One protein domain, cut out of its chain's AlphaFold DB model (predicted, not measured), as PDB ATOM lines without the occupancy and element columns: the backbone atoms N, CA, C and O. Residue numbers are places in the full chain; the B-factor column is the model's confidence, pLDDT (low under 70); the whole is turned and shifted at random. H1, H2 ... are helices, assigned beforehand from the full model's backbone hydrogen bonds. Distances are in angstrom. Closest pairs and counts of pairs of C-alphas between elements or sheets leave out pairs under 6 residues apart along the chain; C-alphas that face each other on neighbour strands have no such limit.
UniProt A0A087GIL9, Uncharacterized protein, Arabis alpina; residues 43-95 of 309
ATOM      1  N   GLU A  43     236.951 205.317 228.555       86.75
ATOM      2  CA  GLU A  43     238.284 205.625 228.028       86.75
ATOM      3  C   GLU A  43     238.891 204.449 227.248       86.75
ATOM      4  O   GLU A  43     239.344 204.625 226.118       86.75
ATOM      5  N   SER A  44     238.849 203.234 227.806       87.94
ATOM      6  CA  SER A  44     239.392 202.039 227.142       87.94
ATOM      7  C   SER A  44     238.639 201.695 225.855       87.94
ATOM      8  O   SER A  44     239.255 201.360 224.844       87.94
ATOM      9  N   ALA A  45     237.318 201.869 225.854       88.12
ATOM     10  CA  ALA A  45     236.494 201.680 224.669       88.12
ATOM     11  C   ALA A  45     236.770 202.731 223.586       88.12
ATOM     12  O   ALA A  45     236.763 202.403 222.404       88.12
ATOM     13  N   LEU A  46     237.036 203.984 223.966       88.31
ATOM     14  CA  LEU A  46     237.398 205.040 223.020       88.31
ATOM     15  C   LEU A  46     238.766 204.788 222.383       88.31
ATOM     16  O   LEU A  46     238.915 204.982 221.179       88.31
ATOM     17  N   VAL A  47     239.748 204.320 223.156       86.88
ATOM     18  CA  VAL A  47     241.052 203.905 222.616       86.88
ATOM     19  C   VAL A  47     240.879 202.722 221.666       86.88
ATOM     20  O   VAL A  47     241.345 202.782 220.533       86.88
ATOM     21  N   ALA A  48     240.130 201.694 222.072       89.12
ATOM     22  CA  ALA A  48     239.835 200.550 221.214       89.12
ATOM     23  C   ALA A  48     239.120 200.968 219.916       89.12
ATOM     24  O   ALA A  48     239.470 200.486 218.845       89.12
ATOM     25  N   LEU A  49     238.172 201.909 219.985       87.06
ATOM     26  CA  LEU A  49     237.478 202.457 218.820       87.06
ATOM     27  C   LEU A  49     238.443 203.194 217.877       87.06
ATOM     28  O   LEU A  49     238.394 202.992 216.666       87.06
ATOM     29  N   LYS A  50     239.343 204.021 218.419       86.00
ATOM     30  CA  LYS A  50     240.351 204.753 217.636       86.00
ATOM     31  C   LYS A  50     241.316 203.816 216.904       86.00
ATOM     32  O   LYS A  50     241.655 204.100 215.758       86.00
ATOM     33  N   GLU A  51     241.710 202.716 217.544       85.56
ATOM     34  CA  GLU A  51     242.590 201.684 216.973       85.56
ATOM     35  C   GLU A  51     241.853 200.758 215.987       85.56
ATOM     36  O   GLU A  51     242.423 200.321 214.987       85.56
ATOM     37  N   ALA A  52     240.569 200.473 216.231       84.81
ATOM     38  CA  ALA A  52     239.744 199.623 215.369       84.81
ATOM     39  C   ALA A  52     239.383 200.293 214.034       84.81
ATOM     40  O   ALA A  52     239.165 199.610 213.029       84.81
ATOM     41  N   LEU A  53     239.327 201.627 214.002       83.19
ATOM     42  CA  LEU A  53     239.131 202.410 212.786       83.19
ATOM     43  C   LEU A  53     240.387 202.331 211.904       83.19
ATOM     44  O   LEU A  53     241.277 203.180 211.924       83.19
ATOM     45  N   ARG A  54     240.454 201.267 211.104       67.44
ATOM     46  CA  ARG A  54     241.530 201.013 210.147       67.44
ATOM     47  C   ARG A  54     241.411 202.021 208.995       67.44
ATOM     48  O   ARG A  54     240.435 201.984 208.252       67.44
ATOM     49  N   CYS A  55     242.435 202.867 208.851       60.41
ATOM     50  CA  CYS A  55     242.613 203.964 207.880       60.41
ATOM     51  C   CYS A  55     242.147 205.348 208.381       60.41
ATOM     52  O   CYS A  55     241.080 205.456 208.982       60.41
ATOM     53  N   PRO A  56     242.897 206.432 208.080       73.88
ATOM     54  CA  PRO A  56     242.546 207.799 208.465       73.88
ATOM     55  C   PRO A  56     241.386 208.334 207.606       73.88
ATOM     56  O   PRO A  56     241.564 209.239 206.786       73.88
ATOM     57  N   SER A  57     240.199 207.746 207.773       82.94
ATOM     58  CA  SER A  57     238.942 208.240 207.212       82.94
ATOM     59  C   SER A  57     238.645 209.650 207.732       82.94
ATOM     60  O   SER A  57     239.188 210.073 208.757       82.94
ATOM     61  N   ALA A  58     237.787 210.404 207.041       85.56
ATOM     62  CA  ALA A  58     237.440 211.754 207.494       85.56
ATOM     63  C   ALA A  58     236.776 211.731 208.884       85.56
ATOM     64  O   ALA A  58     237.037 212.613 209.698       85.56
ATOM     65  N   PHE A  59     236.025 210.669 209.194       89.12
ATOM     66  CA  PHE A  59     235.501 210.419 210.535       89.12
ATOM     67  C   PHE A  59     236.613 210.183 211.571       89.12
ATOM     68  O   PHE A  59     236.598 210.783 212.642       89.12
ATOM     69  N   TRP A  60     237.628 209.370 211.254       89.75
ATOM     70  CA  TRP A  60     238.768 209.158 212.156       89.75
ATOM     71  C   TRP A  60     239.517 210.465 212.450       89.75
ATOM     72  O   TRP A  60     239.849 210.754 213.599       89.75
ATOM     73  N   GLN A  61     239.732 211.293 211.422       89.25
ATOM     74  CA  GLN A  61     240.337 212.618 211.584       89.25
ATOM     75  C   GLN A  61     239.482 213.522 212.479       89.25
ATOM     76  O   GLN A  61     240.020 214.213 213.342       89.25
ATOM     77  N   GLU A  62     238.157 213.495 212.322       89.31
ATOM     78  CA  GLU A  62     237.237 214.230 213.190       89.31
ATOM     79  C   GLU A  62     237.349 213.777 214.652       89.31
ATOM     80  O   GLU A  62     237.400 214.627 215.543       89.31
ATOM     81  N   LEU A  63     237.476 212.470 214.906       88.62
ATOM     82  CA  LEU A  63     237.686 211.934 216.254       88.62
ATOM     83  C   LEU A  63     239.019 212.353 216.873       88.62
ATOM     84  O   LEU A  63     239.088 212.533 218.088       88.62
ATOM     85  N   MET A  64     240.074 212.500 216.068       86.56
ATOM     86  CA  MET A  64     241.372 212.990 216.547       86.56
ATOM     87  C   MET A  64     241.343 214.488 216.862       86.56
ATOM     88  O   MET A  64     241.967 214.928 217.823       86.56
ATOM     89  N   VAL A  65     240.628 215.281 216.057       89.12
ATOM     90  CA  VAL A  65     240.523 216.738 216.248       89.12
ATOM     91  C   VAL A  65     239.569 217.083 217.392       89.12
ATOM     92  O   VAL A  65     239.810 218.028 218.142       89.12
ATOM     93  N   ARG A  66     238.470 216.338 217.523       88.06
ATOM     94  CA  ARG A  66     237.458 216.517 218.563       88.06
ATOM     95  C   ARG A  66     237.269 215.211 219.306       88.06
ATOM     96  O   ARG A  66     236.340 214.461 219.013       88.06
ATOM     97  N   GLU A  67     238.113 214.982 220.299       87.12
ATOM     98  CA  GLU A  67     238.026 213.780 221.117       87.12
ATOM     99  C   GLU A  67     236.648 213.683 221.803       87.12
ATOM    100  O   GLU A  67     236.250 214.606 222.524       87.12
ATOM    101  N   PRO A  68     235.867 212.621 221.533       89.00
ATOM    102  CA  PRO A  68     234.610 212.393 222.231       89.00
ATOM    103  C   PRO A  68     234.900 211.986 223.677       89.00
ATOM    104  O   PRO A  68     235.805 211.199 223.939       89.00
ATOM    105  N   THR A  69     234.130 212.515 224.624       85.38
ATOM    106  CA  THR A  69     234.325 212.245 226.062       85.38
ATOM    107  C   THR A  69     233.656 210.950 226.514       85.38
ATOM    108  O   THR A  69     233.990 210.405 227.563       85.38
ATOM    109  N   THR A  70     232.706 210.444 225.728       90.62
ATOM    110  CA  THR A  70     231.985 209.198 225.990       90.62
ATOM    111  C   THR A  70     231.846 208.395 224.703       90.62
ATOM    112  O   THR A  70     231.816 208.952 223.603       90.62
ATOM    113  N   ILE A  71     231.718 207.074 224.836       89.75
ATOM    114  CA  ILE A  71     231.460 206.185 223.693       89.75
ATOM    115  C   ILE A  71     230.160 206.595 222.992       89.75
ATOM    116  O   ILE A  71     230.095 206.628 221.769       89.75
ATOM    117  N   GLN A  72     229.134 206.960 223.764       90.75
ATOM    118  CA  GLN A  72     227.840 207.363 223.224       90.75
ATOM    119  C   GLN A  72     227.945 208.629 222.359       90.75
ATOM    120  O   GLN A  72     227.357 208.679 221.281       90.75
ATOM    121  N   ASP A  73     228.738 209.621 222.774       92.06
ATOM    122  CA  ASP A  73     229.039 210.807 221.958       92.06
ATOM    123  C   ASP A  73     229.758 210.422 220.651       92.06
ATOM    124  O   ASP A  73     229.376 210.880 219.575       92.06
ATOM    125  N   ALA A  74     230.725 209.498 220.703       90.69
ATOM    126  CA  ALA A  74     231.387 208.985 219.501       90.69
ATOM    127  C   ALA A  74     230.398 208.310 218.528       90.69
ATOM    128  O   ALA A  74     230.454 208.555 217.322       90.69
ATOM    129  N   LEU A  75     229.464 207.506 219.046       91.94
ATOM    130  CA  LEU A  75     228.440 206.823 218.250       91.94
ATOM    131  C   LEU A  75     227.408 207.791 217.657       91.94
ATOM    132  O   LEU A  75     227.003 207.626 216.507       91.94
ATOM    133  N   HIS A  76     227.009 208.828 218.396       93.06
ATOM    134  CA  HIS A  76     226.131 209.867 217.858       93.06
ATOM    135  C   HIS A  76     226.792 210.615 216.699       93.06
ATOM    136  O   HIS A  76     226.181 210.777 215.642       93.06
ATOM    137  N   ARG A  77     228.062 211.000 216.851       92.62
ATOM    138  CA  ARG A  77     228.826 211.647 215.776       92.62
ATOM    139  C   ARG A  77     229.018 210.726 214.576       92.62
ATOM    140  O   ARG A  77     228.923 211.185 213.444       92.62
ATOM    141  N   PHE A  78     229.228 209.429 214.808       92.44
ATOM    142  CA  PHE A  78     229.266 208.435 213.734       92.44
ATOM    143  C   PHE A  78     227.953 208.406 212.949       92.44
ATOM    144  O   PHE A  78     227.962 208.494 211.722       92.44
ATOM    145  N   ALA A  79     226.814 208.345 213.643       92.94
ATOM    146  CA  ALA A  79     225.506 208.353 213.000       92.94
ATOM    147  C   ALA A  79     225.274 209.636 212.183       92.94
ATOM    148  O   ALA A  79     224.699 209.585 211.097       92.94
ATOM    149  N   ASP A  80     225.732 210.786 212.675       93.06
ATOM    150  CA  ASP A  80     225.668 212.053 211.947       93.06
ATOM    151  C   ASP A  80     226.559 212.038 210.696       93.06
ATOM    152  O   ASP A  80     226.112 212.453 209.623       93.06
ATOM    153  N   TYR A  81     227.778 211.503 210.809       91.50
ATOM    154  CA  TYR A  81     228.719 211.352 209.700       91.50
ATOM    155  C   TYR A  81     228.149 210.477 208.577       91.50
ATOM    156  O   TYR A  81     228.159 210.899 207.421       91.50
ATOM    157  N   VAL A  82     227.578 209.313 208.910       92.88
ATOM    158  CA  VAL A  82     226.945 208.408 207.932       92.88
ATOM    159  C   VAL A  82     225.845 209.130 207.155       92.88
ATOM    160  O   VAL A  82     225.834 209.100 205.927       92.88
ATOM    161  N   ARG A  83     224.970 209.880 207.842       92.94
ATOM    162  CA  ARG A  83     223.906 210.650 207.170       92.94
ATOM    163  C   ARG A  83     224.463 211.707 206.214       92.94
ATOM    164  O   ARG A  83     223.878 211.946 205.156       92.94
ATOM    165  N   VAL A  84     225.557 212.370 206.588       93.31
ATOM    166  CA  VAL A  84     226.208 213.382 205.742       93.31
ATOM    167  C   VAL A  84     226.870 212.732 204.528       93.31
ATOM    168  O   VAL A  84     226.684 213.226 203.413       93.31
ATOM    169  N   GLU A  85     227.592 211.627 204.710       88.75
ATOM    170  CA  GLU A  85     228.186 210.876 203.600       88.75
ATOM    171  C   GLU A  85     227.123 210.362 202.625       88.75
ATOM    172  O   GLU A  85     227.240 210.604 201.422       88.75
ATOM    173  N   ASP A  86     226.045 209.755 203.124       90.31
ATOM    174  CA  ASP A  86     224.942 209.258 202.298       90.31
ATOM    175  C   ASP A  86     224.299 210.380 201.473       90.31
ATOM    176  O   ASP A  86     224.002 210.209 200.287       90.31
ATOM    177  N   ALA A  87     224.131 211.570 202.058       90.19
ATOM    178  CA  ALA A  87     223.610 212.734 201.346       90.19
ATOM    179  C   ALA A  87     224.559 213.213 200.231       90.19
ATOM    180  O   ALA A  87     224.103 213.615 199.151       90.19
ATOM    181  N   ILE A  88     225.876 213.160 200.463       90.50
ATOM    182  CA  ILE A  88     226.892 213.483 199.454       90.50
ATOM    183  C   ILE A  88     226.855 212.446 198.326       90.50
ATOM    184  O   ILE A  88     226.775 212.830 197.155       90.50
ATOM    185  N   LEU A  89     226.829 211.151 198.648       88.25
ATOM    186  CA  LEU A  89     226.763 210.059 197.672       88.25
ATOM    187  C   LEU A  89     225.471 210.103 196.843       88.25
ATOM    188  O   LEU A  89     225.505 209.987 195.616       88.25
ATOM    189  N   ALA A  90     224.327 210.373 197.471       86.94
ATOM    190  CA  ALA A  90     223.055 210.537 196.770       86.94
ATOM    191  C   ALA A  90     223.074 211.723 195.789       86.94
ATOM    192  O   ALA A  90     222.369 211.711 194.774       86.94
ATOM    193  N   ARG A  91     223.873 212.762 196.067       82.81
ATOM    194  CA  ARG A  91     224.050 213.909 195.169       82.81
ATOM    195  C   ARG A  91     225.000 213.593 194.015       82.81
ATOM    196  O   ARG A  91     224.720 214.012 192.895       82.81
ATOM    197  N   THR A  92     226.079 212.848 194.251       76.38
ATOM    198  CA  THR A  92     227.049 212.487 193.202       76.38
ATOM    199  C   THR A  92     226.487 211.445 192.232       76.38
ATOM    200  O   THR A  92     226.647 211.601 191.020       76.38
ATOM    201  N   GLN A  93     225.719 210.457 192.704       67.44
ATOM    202  CA  GLN A  93     225.083 209.446 191.842       67.44
ATOM    203  C   GLN A  93     224.038 210.035 190.879       67.44
ATOM    204  O   GLN A  93     223.896 209.580 189.745       67.44
ATOM    205  N   LYS A  94     223.340 211.105 191.276       60.94
ATOM    206  CA  LYS A  94     222.388 211.809 190.394       60.94
ATOM    207  C   LYS A  94     223.068 212.528 189.225       60.94
ATOM    208  O   LYS A  94     222.399 212.851 188.248       60.94
ATOM    209  N   THR A  95     224.378 212.762 189.303       55.94
ATOM    210  CA  THR A  95     225.146 213.456 188.256       55.94
ATOM    211  C   THR A  95     225.830 212.522 187.251       55.94
ATOM    212  O   THR A  95     226.375 213.015 186.269       55.94
TER     213      THR A  95
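AT A GLANCE: This is residues 43 to 95 of the 309 residues of an uncharacterized protein of Arabis alpina (UniProt A0A087GIL9). One long helix, H3, runs out of a small three-helix body as an arm: its earlier part is gathered with the short helices H1 and H2, while residues 83 to 95 stick out free, 83 to 93 of them belonging to H3. The arm makes the length. The printed part has 53 residues, with three named helices in the order H1, H2, H3 and no named strand; its class is all helix. The whole is loose, with a radius of gyration of the C-alphas of 12.7 A and spans of 43 by 20 by 16 A.

IN THESE COORDINATES: H1 is residues 43 to 52, 14.1 A from first to last C-alpha, and begins with C-alpha 43 at (238.284, 205.625, 228.028). After a tight link of 5 residues comes H2, residues 58 to 65, 10.5 A long. A second tight link of 5 residues leads to H3, residues 71 to 93, 32.6 A long, from C-alpha 71 at (231.460, 206.185, 223.693) to C-alpha 93 at (225.083, 209.446, 191.842).

HOW THE PARTS SIT: H1 and H2 are close but not clearly touching, with the closest C-alphas, those of Lys 50 and Trp 60, 7.2 A apart. They run opposite ways at 37 degrees, a tilt only just steep. H1 and H3 are close but not clearly touching; their closest C-alphas, Leu 46 and Ile 71, are 6.1 A apart. They run the same way at a shallow tilt of 30 degrees. H2 and H3 form a helical hairpin and only just touch, with 3 pairs of C-alphas within 8 A, H3 with residues 74 to 81 alone. Their closest C-alphas, Phe 59 and Tyr 81, are 6.9 A apart. They run opposite ways at 37 degrees, only just steep. In H1, H2 and H3 every O i to N i+4 pair is within hydrogen-bond range.

THE WHOLE: The C-alphas of Ser 44 and Thr 95, the two farthest apart, are 43.0 A apart. Without residues 83 to 95 the body spans 21 by 19 by 15 A. The printed part has no cut. Mean pLDDT of the printed part is 85.9; residues 54 to 55 and 93 to 95 are under 70.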